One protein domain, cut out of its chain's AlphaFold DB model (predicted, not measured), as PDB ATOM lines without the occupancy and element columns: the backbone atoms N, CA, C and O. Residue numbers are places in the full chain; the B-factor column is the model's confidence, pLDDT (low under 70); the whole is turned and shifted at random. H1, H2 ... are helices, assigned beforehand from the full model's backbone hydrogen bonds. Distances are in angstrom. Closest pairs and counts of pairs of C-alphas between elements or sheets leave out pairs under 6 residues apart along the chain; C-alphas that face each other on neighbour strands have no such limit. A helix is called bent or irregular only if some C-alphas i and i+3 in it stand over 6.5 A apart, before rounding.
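AT A GLANCE: This is residues 31 to 127 of the 138 residues of an uncharacterized protein of Colletotrichum tofieldiae (UniProt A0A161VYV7). Two long helices, H3 and H4, run opposite ways as the two uprights of a frame, joined at one end by a tight link, with short H2 set across the other end. H1 packs on the second half of H3, little H5 packs on H4, and the opening stretch, residues 31 to 43, runs lengthwise before turning into H1. The printed part has 97 residues with five named helices, H1 to H5 in that order, and no named strand: the class is all helix. It is compact, with a radius of gyration of the C-alphas of 13.0 A, and spans 34 by 31 by 20 A.

HOW THE PARTS SIT: Go first to H1, residues 44 to 52, which touches residues 85 to 92 of H3, residues 76 to 92, at a steep tilt of 54 degrees, opposite ways; the closest C-alphas are those of Cys 45 and Ala 92, 5.7 A apart. H2, residues 66 to 71, is close to H3 but not clearly touching, with C-alphas 69 and 77 5.9 A apart. H2 touches residues 109 to 110 of H4, residues 96 to 110, about perpendicular at 89 degrees; the closest C-alphas, of Cys 70 and Cys 110, are 5.3 A apart. H3 and H4 are apart, while H1 and H4 are near each other. H5, residues 123 to 126, touches residues 101 to 105 of H4, closest at C-alphas 104 and 124, 6.2 A. Every O i to N i+4 pair is within hydrogen-bond range in H1, H2 and H4, against 10 of 13 in H3; H5 is too short for one.

IN THESE COORDINATES: Find C-alpha 44 at (145.869, 172.832, 123.104), where H1 begins its 12.3 A. H2 covers 8.4 A. H3 covers 23.0 A, with a kink of 42 degrees near residue 86, and is only just irregular: C-alphas 84 and 87 are 6.9 A apart. H4 covers 21.6 A. H5 covers 5.0 A, to C-alpha 126 at (130.962, 161.803, 121.335).

THE WHOLE: The two C-alphas farthest apart, of Asn 58 and Asn 126, are 36.0 A apart. The printed part has no cut; the links H1 to H2 and H4 to H5 are long. Look for low confidence at residues 112 to 127, where pLDDT is under 70.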
ATOM      1  N   PRO A  31     127.703 175.010 136.713       80.88
ATOM      2  CA  PRO A  31     128.305 173.952 137.515       80.88
ATOM      3  C   PRO A  31     129.614 174.433 138.143       80.88
ATOM      4  O   PRO A  31     130.420 175.068 137.462       80.88
ATOM      5  N   TYR A  32     129.852 174.074 139.408       86.38
ATOM      6  CA  TYR A  32     131.093 174.405 140.123       86.38
ATOM      7  C   TYR A  32     131.421 175.908 140.069       86.38
ATOM      8  O   TYR A  32     132.530 176.317 139.747       86.38
ATOM      9  N   GLU A  33     130.417 176.740 140.338       88.00
ATOM     10  CA  GLU A  33     130.401 178.179 140.048       88.00
ATOM     11  C   GLU A  33     131.619 178.979 140.560       88.00
ATOM     12  O   GLU A  33     132.038 179.934 139.902       88.00
ATOM     13  N   ASN A  34     132.206 178.558 141.688       91.44
ATOM     14  CA  ASN A  34     133.341 179.210 142.349       91.44
ATOM     15  C   ASN A  34     134.705 178.603 141.984       91.44
ATOM     16  O   ASN A  34     135.733 179.134 142.397       91.44
ATOM     17  N   GLU A  35     134.733 177.496 141.241       90.88
ATOM     18  CA  GLU A  35     135.986 176.919 140.759       90.88
ATOM     19  C   GLU A  35     136.545 177.730 139.582       90.88
ATOM     20  O   GLU A  35     135.783 178.404 138.880       90.88
ATOM     21  N   PRO A  36     137.858 177.640 139.317       93.81
ATOM     22  CA  PRO A  36     138.442 178.168 138.093       93.81
ATOM     23  C   PRO A  36     137.896 177.502 136.825       93.81
ATOM     24  O   PRO A  36     137.232 176.454 136.851       93.81
ATOM     25  N   LEU A  37     138.222 178.106 135.683       92.44
ATOM     26  CA  LEU A  37     137.931 177.522 134.379       92.44
ATOM     27  C   LEU A  37     138.774 176.249 134.164       92.44
ATOM     28  O   LEU A  37     139.993 176.288 134.337       92.44
ATOM     29  N   PRO A  38     138.178 175.126 133.726       91.62
ATOM     30  CA  PRO A  38     138.910 173.914 133.378       91.62
ATOM     31  C   PRO A  38     139.537 174.065 131.980       91.62
ATOM     32  O   PRO A  38     139.148 173.383 131.035       91.62
ATOM     33  N   VAL A  39     140.482 175.003 131.830       92.12
ATOM     34  CA  VAL A  39     141.108 175.349 130.535       92.12
ATOM     35  C   VAL A  39     141.835 174.152 129.918       92.12
ATOM     36  O   VAL A  39     141.834 174.005 128.701       92.12
ATOM     37  N   HIS A  40     142.363 173.245 130.741       89.12
ATOM     38  CA  HIS A  40     143.009 172.008 130.295       89.12
ATOM     39  C   HIS A  40     142.087 171.077 129.483       89.12
ATOM     40  O   HIS A  40     142.581 170.204 128.779       89.12
ATOM     41  N   GLU A  41     140.760 171.245 129.561       88.06
ATOM     42  CA  GLU A  41     139.803 170.474 128.756       88.06
ATOM     43  C   GLU A  41     139.625 171.029 127.326       88.06
ATOM     44  O   GLU A  41     138.983 170.388 126.490       88.06
ATOM     45  N   LEU A  42     140.148 172.223 127.025       90.44
ATOM     46  CA  LEU A  42     140.106 172.803 125.680       90.44
ATOM     47  C   LEU A  42     141.191 172.201 124.770       90.44
ATOM     48  O   LEU A  42     142.206 171.715 125.257       90.44
ATOM     49  N   PRO A  43     141.044 172.276 123.436       90.81
ATOM     50  CA  PRO A  43     142.141 171.985 122.515       90.81
ATOM     51  C   PRO A  43     143.400 172.804 122.838       90.81
ATOM     52  O   PRO A  43     143.299 174.002 123.105       90.81
ATOM     53  N   GLU A  44     144.585 172.192 122.751       93.50
ATOM     54  CA  GLU A  44     145.869 172.832 123.104       93.50
ATOM     55  C   GLU A  44     146.110 174.161 122.372       93.50
ATOM     56  O   GLU A  44     146.603 175.123 122.961       93.50
ATOM     57  N   CYS A  45     145.702 174.257 121.102       94.44
ATOM     58  CA  CYS A  45     145.816 175.490 120.322       94.44
ATOM     59  C   CYS A  45     145.015 176.651 120.946       94.44
ATOM     60  O   CYS A  45     145.469 177.793 120.929       94.44
ATOM     61  N   ILE A  46     143.859 176.364 121.560       94.38
ATOM     62  CA  ILE A  46     143.045 177.355 122.273       94.38
ATOM     63  C   ILE A  46     143.677 177.671 123.627       94.38
ATOM     64  O   ILE A  46     143.766 178.844 123.981       94.38
ATOM     65  N   GLN A  47     144.164 176.655 124.349       95.38
ATOM     66  CA  GLN A  47     144.857 176.854 125.627       95.38
ATOM     67  C   GLN A  47     146.034 177.824 125.474       95.38
ATOM     68  O   GLN A  47     146.135 178.793 126.224       95.38
ATOM     69  N   SER A  48     146.869 177.624 124.447       96.44
ATOM     70  CA  SER A  48     148.000 178.513 124.155       96.44
ATOM     71  C   SER A  48     147.551 179.941 123.834       96.44
ATOM     72  O   SER A  48     148.157 180.903 124.302       96.44
ATOM     73  N   CYS A  49     146.462 180.111 123.080       96.06
ATOM     74  CA  CYS A  49     145.916 181.436 122.797       96.06
ATOM     75  C   CYS A  49     145.373 182.132 124.050       96.06
ATOM     76  O   CYS A  49     145.589 183.331 124.217       96.06
ATOM     77  N   MET A  50     144.695 181.406 124.939       95.69
ATOM     78  CA  MET A  50     144.214 181.963 126.204       95.69
ATOM     79  C   MET A  50     145.378 182.379 127.109       95.69
ATOM     80  O   MET A  50     145.325 183.467 127.676       95.69
ATOM     81  N   ASP A  51     146.446 181.578 127.175       96.38
ATOM     82  CA  ASP A  51     147.668 181.897 127.924       96.38
ATOM     83  C   ASP A  51     148.348 183.173 127.402       96.38
ATOM     84  O   ASP A  51     148.557 184.133 128.144       96.38
ATOM     85  N   GLN A  52     148.567 183.263 126.086       96.00
ATOM     86  CA  GLN A  52     149.167 184.444 125.445       96.00
ATOM     87  C   GLN A  52     148.363 185.737 125.648       96.00
ATOM     88  O   GLN A  52     148.897 186.844 125.508       96.00
ATOM     89  N   LYS A  53     147.056 185.619 125.898       94.56
ATOM     90  CA  LYS A  53     146.132 186.746 126.083       94.56
ATOM     91  C   LYS A  53     145.687 186.891 127.533       94.56
ATOM     92  O   LYS A  53     144.830 187.732 127.816       94.56
ATOM     93  N   ASN A  54     146.281 186.125 128.442       94.62
ATOM     94  CA  ASN A  54     146.010 186.242 129.857       94.62
ATOM     95  C   ASN A  54     146.428 187.628 130.378       94.62
ATOM     96  O   ASN A  54     147.321 188.278 129.828       94.62
ATOM     97  N   GLY A  55     145.739 188.133 131.400       90.56
ATOM     98  CA  GLY A  55     145.981 189.472 131.942       90.56
ATOM     99  C   GLY A  55     145.452 190.620 131.075       90.56
ATOM    100  O   GLY A  55     145.416 191.765 131.534       90.56
ATOM    101  N   LYS A  56     144.997 190.365 129.837       89.31
ATOM    102  CA  LYS A  56     144.283 191.379 129.047       89.31
ATOM    103  C   LYS A  56     142.970 191.726 129.751       89.31
ATOM    104  O   LYS A  56     142.278 190.848 130.248       89.31
ATOM    105  N   LEU A  57     142.643 193.018 129.800       87.19
ATOM    106  CA  LEU A  57     141.525 193.566 130.583       87.19
ATOM    107  C   LEU A  57     141.635 193.338 132.108       87.19
ATOM    108  O   LEU A  57     140.627 193.372 132.810       87.19
ATOM    109  N   ASN A  58     142.857 193.180 132.634       89.56
ATOM    110  CA  ASN A  58     143.163 193.135 134.072       89.56
ATOM    111  C   ASN A  58     142.481 191.986 134.840       89.56
ATOM    112  O   ASN A  58     142.060 192.158 135.986       89.56
ATOM    113  N   PHE A  59     142.380 190.808 134.231       89.94
ATOM    114  CA  PHE A  59     141.981 189.589 134.930       89.94
ATOM    115  C   PHE A  59     142.845 188.403 134.510       89.94
ATOM    116  O   PHE A  59     143.414 188.390 133.420       89.94
ATOM    117  N   ASP A  60     142.918 187.405 135.387       94.06
ATOM    118  CA  ASP A  60     143.623 186.157 135.127       94.06
ATOM    119  C   ASP A  60     142.626 185.043 134.780       94.06
ATOM    120  O   ASP A  60     141.851 184.588 135.624       94.06
ATOM    121  N   VAL A  61     142.632 184.612 133.519       91.69
ATOM    122  CA  VAL A  61     141.690 183.620 132.986       91.69
ATOM    123  C   VAL A  61     141.810 182.254 133.670       91.69
ATOM    124  O   VAL A  61     140.844 181.491 133.693       91.69
ATOM    125  N   PHE A  62     142.961 181.956 134.278       93.31
ATOM    126  CA  PHE A  62     143.197 180.697 134.983       93.31
ATOM    127  C   PHE A  62     142.691 180.702 136.425       93.31
ATOM    128  O   PHE A  62     142.639 179.644 137.048       93.31
ATOM    129  N   THR A  63     142.301 181.863 136.958       94.62
ATOM    130  CA  THR A  63     141.811 181.998 138.339       94.62
ATOM    131  C   THR A  63     140.419 182.611 138.436       94.62
ATOM    132  O   THR A  63     139.811 182.551 139.507       94.62
ATOM    133  N   ILE A  64     139.859 183.161 137.348       93.19
ATOM    134  CA  ILE A  64     138.476 183.645 137.380       93.19
ATOM    135  C   ILE A  64     137.488 182.504 137.688       93.19
ATOM    136  O   ILE A  64     137.553 181.438 137.071       93.19
ATOM    137  N   PRO A  65     136.519 182.737 138.591       92.75
ATOM    138  CA  PRO A  65     135.442 181.790 138.831       92.75
ATOM    139  C   PRO A  65     134.593 181.560 137.578       92.75
ATOM    140  O   PRO A  65     134.272 182.515 136.857       92.75
ATOM    141  N   ARG A  66     134.129 180.323 137.367       91.19
ATOM    142  CA  ARG A  66     133.218 179.967 136.259       91.19
ATOM    143  C   ARG A  66     132.002 180.879 136.188       91.19
ATOM    144  O   ARG A  66     131.600 181.282 135.100       91.19
ATOM    145  N   VAL A  67     131.428 181.251 137.333       90.06
ATOM    146  CA  VAL A  67     130.254 182.132 137.379       90.06
ATOM    147  C   VAL A  67     130.523 183.500 136.767       90.06
ATOM    148  O   VAL A  67     129.666 184.019 136.056       90.06
ATOM    149  N   ARG A  68     131.722 184.054 136.981       91.56
ATOM    150  CA  ARG A  68     132.119 185.348 136.419       91.56
ATOM    151  C   ARG A  68     132.234 185.250 134.903       91.56
ATOM    152  O   ARG A  68     131.708 186.109 134.205       91.56
ATOM    153  N   TYR A  69     132.858 184.178 134.417       91.19
ATOM    154  CA  TYR A  69     133.005 183.909 132.990       91.19
ATOM    155  C   TYR A  69     131.665 183.659 132.280       91.19
ATOM    156  O   TYR A  69     131.421 184.176 131.198       91.19
ATOM    157  N   CYS A  70     130.768 182.894 132.903       88.38
ATOM    158  CA  CYS A  70     129.514 182.469 132.286       88.38
ATOM    159  C   CYS A  70     128.378 183.489 132.391       88.38
ATOM    160  O   CYS A  70     127.558 183.586 131.475       88.38
ATOM    161  N   ARG A  71     128.285 184.237 133.499       87.62
ATOM    162  CA  ARG A  71     127.294 185.317 133.622       87.62
ATOM    163  C   ARG A  71     127.693 186.513 132.781       87.62
ATOM    164  O   ARG A  71     126.837 187.006 132.053       87.62
ATOM    165  N   ASP A  72     128.968 186.889 132.845       84.75
ATOM    166  CA  ASP A  72     129.568 188.000 132.108       84.75
ATOM    167  C   ASP A  72     128.685 189.257 132.075       84.75
ATOM    168  O   ASP A  72     128.255 189.714 131.025       84.75
ATOM    169  N   GLU A  73     128.353 189.787 133.254       75.69
ATOM    170  CA  GLU A  73     127.348 190.854 133.414       75.69
ATOM    171  C   GLU A  73     127.703 192.167 132.693       75.69
ATOM    172  O   GLU A  73     126.819 192.980 132.432       75.69
ATOM    173  N   PHE A  74     128.981 192.359 132.364       78.19
ATOM    174  CA  PHE A  74     129.512 193.549 131.696       78.19
ATOM    175  C   PHE A  74     130.168 193.230 130.346       78.19
ATOM    176  O   PHE A  74     130.997 194.012 129.880       78.19
ATOM    177  N   ASP A  75     129.884 192.060 129.767       84.88
ATOM    178  CA  ASP A  75     130.477 191.579 128.511       84.88
ATOM    179  C   ASP A  75     132.019 191.628 128.482       84.88
ATOM    180  O   ASP A  75     132.641 191.711 127.422       84.88
ATOM    181  N   THR A  76     132.680 191.605 129.641       88.19
ATOM    182  CA  THR A  76     134.144 191.678 129.743       88.19
ATOM    183  C   THR A  76     134.788 190.417 129.180       88.19
ATOM    184  O   THR A  76     135.817 190.494 128.511       88.19
ATOM    185  N   MET A  77     134.186 189.258 129.432       89.94
ATOM    186  CA  MET A  77     134.722 187.954 129.034       89.94
ATOM    187  C   MET A  77     134.458 187.700 127.555       89.94
ATOM    188  O   MET A  77     135.355 187.264 126.837       89.94
ATOM    189  N   PHE A  78     133.270 188.076 127.084       87.75
ATOM    190  CA  PHE A  78     132.920 188.134 125.675       87.75
ATOM    191  C   PHE A  78     133.859 189.073 124.913       87.75
ATOM    192  O   PHE A  78     134.478 188.660 123.936       87.75
ATOM    193  N   THR A  79     134.051 190.305 125.399       89.19
ATOM    194  CA  THR A  79     134.966 191.286 124.793       89.19
ATOM    195  C   THR A  79     136.394 190.751 124.751       89.19
ATOM    196  O   THR A  79     137.047 190.812 123.710       89.19
ATOM    197  N   TRP A  80     136.885 190.185 125.855       93.38
ATOM    198  CA  TRP A  80     138.216 189.590 125.893       93.38
ATOM    199  C   TRP A  80     138.371 188.468 124.864       93.38
ATOM    200  O   TRP A  80     139.334 188.469 124.096       93.38
ATOM    201  N   TRP A  81     137.410 187.545 124.802       91.94
ATOM    202  CA  TRP A  81     137.441 186.452 123.838       91.94
ATOM    203  C   TRP A  81     137.459 186.988 122.403       91.94
ATOM    204  O   TRP A  81     138.390 186.706 121.649       91.94
ATOM    205  N   THR A  82     136.473 187.812 122.047       89.81
ATOM    206  CA  THR A  82     136.278 188.323 120.686       89.81
ATOM    207  C   THR A  82     137.449 189.166 120.193       89.81
ATOM    208  O   THR A  82     137.856 189.010 119.048       89.81
ATOM    209  N   TYR A  83     138.009 190.044 121.029       91.44
ATOM    210  CA  TYR A  83     139.020 191.009 120.578       91.44
ATOM    211  C   TYR A  83     140.462 190.615 120.888       91.44
ATOM    212  O   TYR A  83     141.392 191.263 120.399       91.44
ATOM    213  N   HIS A  84     140.691 189.598 121.718       93.44
ATOM    214  CA  HIS A  84     142.050 189.195 122.077       93.44
ATOM    215  C   HIS A  84     142.357 187.746 121.726       93.44
ATOM    216  O   HIS A  84     143.470 187.480 121.268       93.44
ATOM    217  N   VAL A  85     141.406 186.828 121.900       93.94
ATOM    218  CA  VAL A  85     141.639 185.382 121.746       93.94
ATOM    219  C   VAL A  85     141.252 184.879 120.357       93.94
ATOM    220  O   VAL A  85     141.985 184.077 119.781       93.94
ATOM    221  N   ASP A  86     140.145 185.367 119.795       91.44
ATOM    222  CA  ASP A  86     139.512 184.805 118.594       91.44
ATOM    223  C   ASP A  86     140.436 184.779 117.365       91.44
ATOM    224  O   ASP A  86     140.567 183.749 116.704       91.44
ATOM    225  N   ASP A  87     141.167 185.863 117.102       91.56
ATOM    226  CA  ASP A  87     142.118 185.918 115.984       91.56
ATOM    227  C   ASP A  87     143.284 184.932 116.154       91.56
ATOM    228  O   ASP A  87     143.734 184.320 115.182       91.56
ATOM    229  N   CYS A  88     143.748 184.724 117.391       94.50
ATOM    230  CA  CYS A  88     144.762 183.713 117.681       94.50
ATOM    231  C   CYS A  88     144.211 182.308 117.416       94.50
ATOM    232  O   CYS A  88     144.858 181.511 116.736       94.50
ATOM    233  N   VAL A  89     142.993 182.022 117.886       93.12
ATOM    234  CA  VAL A  89     142.338 180.721 117.696       93.12
ATOM    235  C   VAL A  89     142.122 180.434 116.212       93.12
ATOM    236  O   VAL A  89     142.457 179.345 115.759       93.12
ATOM    237  N   LYS A  90     141.655 181.409 115.424       90.00
ATOM    238  CA  LYS A  90     141.492 181.264 113.965       90.00
ATOM    239  C   LYS A  90     142.807 180.955 113.245       90.00
ATOM    240  O   LYS A  90     142.804 180.229 112.253       90.00
ATOM    241  N   ALA A  91     143.923 181.500 113.725       91.06
ATOM    242  CA  ALA A  91     145.239 181.248 113.144       91.06
ATOM    243  C   ALA A  91     145.822 179.884 113.562       91.06
ATOM    244  O   ALA A  91     146.412 179.186 112.729       91.06
ATOM    245  N   ALA A  92     145.661 179.512 114.837       92.44
ATOM    246  CA  ALA A  92     146.292 178.342 115.449       92.44
ATOM    247  C   ALA A  92     145.464 177.051 115.318       92.44
ATOM    248  O   ALA A  92     146.029 175.974 115.134       92.44
ATOM    249  N   CYS A  93     144.135 177.139 115.383       91.50
ATOM    250  CA  CYS A  93     143.226 175.996 115.383       91.50
ATOM    251  C   CYS A  93     142.583 175.814 114.001       91.50
ATOM    252  O   CYS A  93     141.624 176.495 113.649       91.50
ATOM    253  N   ARG A  94     143.104 174.876 113.200       83.62
ATOM    254  CA  ARG A  94     142.629 174.640 111.817       83.62
ATOM    255  C   ARG A  94     141.598 173.517 111.679       83.62
ATOM    256  O   ARG A  94     141.094 173.287 110.583       83.62
ATOM    257  N   SER A  95     141.302 172.801 112.761       83.62
ATOM    258  CA  SER A  95     140.388 171.659 112.747       83.62
ATOM    259  C   SER A  95     138.960 172.076 113.096       83.62
ATOM    260  O   SER A  95     138.713 172.686 114.136       83.62
ATOM    261  N   GLU A  96     137.989 171.645 112.288       78.12
ATOM    262  CA  GLU A  96     136.560 171.740 112.631       78.12
ATOM    263  C   GLU A  96     136.246 171.021 113.961       78.12
ATOM    264  O   GLU A  96     135.347 171.420 114.706       78.12
ATOM    265  N   GLY A  97     137.014 169.979 114.296       78.75
ATOM    266  CA  GLY A  97     136.899 169.266 115.567       78.75
ATOM    267  C   GLY A  97     137.270 170.122 116.780       78.75
ATOM    268  O   GLY A  97     136.665 169.964 117.839       78.75
ATOM    269  N   ASP A  98     138.206 171.061 116.639       80.75
ATOM    270  CA  ASP A  98     138.612 171.952 117.734       80.75
ATOM    271  C   ASP A  98     137.543 173.008 118.004       80.75
ATOM    272  O   ASP A  98     137.195 173.254 119.159       80.75
ATOM    273  N   ALA A  99     136.937 173.548 116.942       76.12
ATOM    274  CA  ALA A  99     135.803 174.458 117.059       76.12
ATOM    275  C   ALA A  99     134.612 173.785 117.765       76.12
ATOM    276  O   ALA A  99     134.036 174.350 118.695       76.12
ATOM    277  N   LYS A 100     134.277 172.539 117.394       79.94
ATOM    278  CA  LYS A 100     133.214 171.764 118.062       79.94
ATOM    279  C   LYS A 100     133.533 171.492 119.533       79.94
ATOM    280  O   LYS A 100     132.649 171.643 120.376       79.94
ATOM    281  N   ARG A 101     134.782 171.133 119.851       79.94
ATOM    282  CA  ARG A 101     135.253 170.939 121.234       79.94
ATOM    283  C   ARG A 101     135.172 172.214 122.063       79.94
ATOM    284  O   ARG A 101     134.674 172.159 123.181       79.94
ATOM    285  N   SER A 102     135.558 173.356 121.500       83.56
ATOM    286  CA  SER A 102     135.432 174.660 122.159       83.56
ATOM    287  C   SER A 102     133.979 175.004 122.490       83.56
ATOM    288  O   SER A 102     133.665 175.357 123.628       83.56
ATOM    289  N   VAL A 103     133.065 174.821 121.530       81.62
ATOM    290  CA  VAL A 103     131.632 175.053 121.754       81.62
ATOM    291  C   VAL A 103     131.095 174.103 122.825       81.62
ATOM    292  O   VAL A 103     130.469 174.554 123.779       81.62
ATOM    293  N   ALA A 104     131.372 172.801 122.735       81.06
ATOM    294  CA  ALA A 104     130.910 171.839 123.736       81.06
ATOM    295  C   ALA A 104     131.439 172.156 125.146       81.06
ATOM    296  O   ALA A 104     130.681 172.076 126.116       81.06
ATOM    297  N   TRP A 105     132.704 172.575 125.250       86.19
ATOM    298  CA  TRP A 105     133.309 173.027 126.500       86.19
ATOM    299  C   TRP A 105     132.560 174.228 127.087       86.19
ATOM    300  O   TRP A 105     132.167 174.171 128.247       86.19
ATOM    301  N   MET A 106     132.250 175.257 126.287       84.00
ATOM    302  CA  MET A 106     131.463 176.420 126.730       84.00
ATOM    303  C   MET A 106     130.078 176.029 127.264       84.00
ATOM    304  O   MET A 106     129.633 176.535 128.295       84.00
ATOM    305  N   TYR A 107     129.393 175.107 126.583       79.19
ATOM    306  CA  TYR A 107     128.073 174.636 127.013       79.19
ATOM    307  C   TYR A 107     128.133 173.862 128.332       79.19
ATOM    308  O   TYR A 107     127.312 174.112 129.219       79.19
ATOM    309  N   LYS A 108     129.118 172.968 128.482       82.56
ATOM    310  CA  LYS A 108     129.377 172.226 129.724       82.56
ATOM    311  C   LYS A 108     129.741 173.176 130.867       82.56
ATOM    312  O   LYS A 108     129.165 173.081 131.948       82.56
ATOM    313  N   LEU A 109     130.663 174.103 130.610       85.88
ATOM    314  CA  LEU A 109     131.170 175.086 131.564       85.88
ATOM    315  C   LEU A 109     130.054 175.950 132.143       85.88
ATOM    316  O   LEU A 109     129.991 176.149 133.353       85.88
ATOM    317  N   CYS A 110     129.181 176.458 131.273       86.00
ATOM    318  CA  CYS A 110     128.156 177.412 131.660       86.00
ATOM    319  C   CYS A 110     126.801 176.774 131.945       86.00
ATOM    320  O   CYS A 110     125.884 177.497 132.309       86.00
ATOM    321  N   GLY A 111     126.651 175.454 131.824       76.44
ATOM    322  CA  GLY A 111     125.440 174.731 132.223       76.44
ATOM    323  C   GLY A 111     124.178 175.139 131.464       76.44
ATOM    324  O   GLY A 111     123.087 175.140 132.040       76.44
ATOM    325  N   PHE A 112     124.310 175.521 130.189       68.69
ATOM    326  CA  PHE A 112     123.169 175.924 129.366       68.69
ATOM    327  C   PHE A 112     122.150 174.777 129.230       68.69
ATOM    328  O   PHE A 112     122.532 173.659 128.882       68.69
ATOM    329  N   PRO A 113     120.851 175.024 129.487       53.06
ATOM    330  CA  PRO A 113     119.831 173.990 129.389       53.06
ATOM    331  C   PRO A 113     119.671 173.513 127.942       53.06
ATOM    332  O   PRO A 113     119.571 174.309 127.010       53.06
ATOM    333  N   ASN A 114     119.631 172.190 127.784       50.91
ATOM    334  CA  ASN A 114     119.525 171.457 126.522       50.91
ATOM    335  C   ASN A 114     118.372 171.952 125.630       50.91
ATOM    336  O   ASN A 114     117.250 171.461 125.748       50.91
ATOM    337  N   LYS A 115     118.636 172.881 124.706       41.66
ATOM    338  CA  LYS A 115     117.725 173.200 123.587       41.66
ATOM    339  C   LYS A 115     118.434 173.406 122.234       41.66
ATOM    340  O   LYS A 115     117.813 173.888 121.295       41.66
ATOM    341  N   GLY A 116     119.712 173.031 122.110       42.16
ATOM    342  CA  GLY A 116     120.496 173.144 120.870       42.16
ATOM    343  C   GLY A 116     120.899 171.792 120.267       42.16
ATOM    344  O   GLY A 116     120.827 170.764 120.933       42.16
ATOM    345  N   ARG A 117     121.376 171.812 119.008       41.03
ATOM    346  CA  ARG A 117     121.962 170.652 118.289       41.03
ATOM    347  C   ARG A 117     123.144 170.018 119.038       41.03
ATOM    348  O   ARG A 117     123.468 168.867 118.775       41.03
ATOM    349  N   PHE A 118     123.747 170.774 119.956       44.28
ATOM    350  CA  PHE A 118     124.731 170.304 120.913       44.28
ATOM    351  C   PHE A 118     124.199 170.552 122.338       44.28
ATOM    352  O   PHE A 118     123.896 171.684 122.712       44.28
ATOM    353  N   SER A 119     124.008 169.475 123.096       45.06
ATOM    354  CA  SER A 119     123.534 169.404 124.475       45.06
ATOM    355  C   SER A 119     124.623 169.668 125.519       45.06
ATOM    356  O   SER A 119     124.304 169.972 126.661       45.06
ATOM    357  N   GLY A 120     125.911 169.514 125.189       46.16
ATOM    358  CA  GLY A 120     127.033 169.734 126.121       46.16
ATOM    359  C   GLY A 120     127.098 168.801 127.350       46.16
ATOM    360  O   GLY A 120     128.157 168.673 127.956       46.16
ATOM    361  N   LYS A 121     126.015 168.097 127.706       42.22
ATOM    362  CA  LYS A 121     125.944 167.149 128.829       42.22
ATOM    363  C   LYS A 121     126.674 165.838 128.519       42.22
ATOM    364  O   LYS A 121     127.409 165.329 129.360       42.22
ATOM    365  N   GLU A 122     126.500 165.329 127.301       42.91
ATOM    366  CA  GLU A 122     127.063 164.050 126.834       42.91
ATOM    367  C   GLU A 122     127.828 164.185 125.510       42.91
ATOM    368  O   GLU A 122     128.602 163.307 125.148       42.91
ATOM    369  N   ASP A 123     127.667 165.296 124.789       47.06
ATOM    370  CA  ASP A 123     128.264 165.457 123.460       47.06
ATOM    371  C   ASP A 123     129.785 165.463 123.483       47.06
ATOM    372  O   ASP A 123     130.398 165.013 122.524       47.06
ATOM    373  N   TRP A 124     130.395 165.908 124.583       42.81
ATOM    374  CA  TRP A 124     131.842 165.838 124.773       42.81
ATOM    375  C   TRP A 124     132.361 164.394 124.768       42.81
ATOM    376  O   TRP A 124     133.492 164.171 124.354       42.81
ATOM    377  N   LYS A 125     131.533 163.410 125.151       41.62
ATOM    378  CA  LYS A 125     131.863 161.977 125.071       41.62
ATOM    379  C   LYS A 125     131.781 161.428 123.646       41.62
ATOM    380  O   LYS A 125     132.336 160.373 123.371       41.62
ATOM    381  N   ASN A 126     131.087 162.137 122.755       44.91
ATOM    382  CA  ASN A 126     130.962 161.803 121.335       44.91
ATOM    383  C   ASN A 126     131.924 162.621 120.457       44.91
ATOM    384  O   ASN A 126     131.924 162.472 119.235       44.91
ATOM    385  N   LEU A 127     132.726 163.506 121.059       40.84
ATOM    386  CA  LEU A 127     133.822 164.169 120.369       40.84
ATOM    387  C   LEU A 127     135.012 163.207 120.342       40.84
ATOM    388  O   LEU A 127     135.305 162.594 121.367       40.84
TER     389      LEU A 127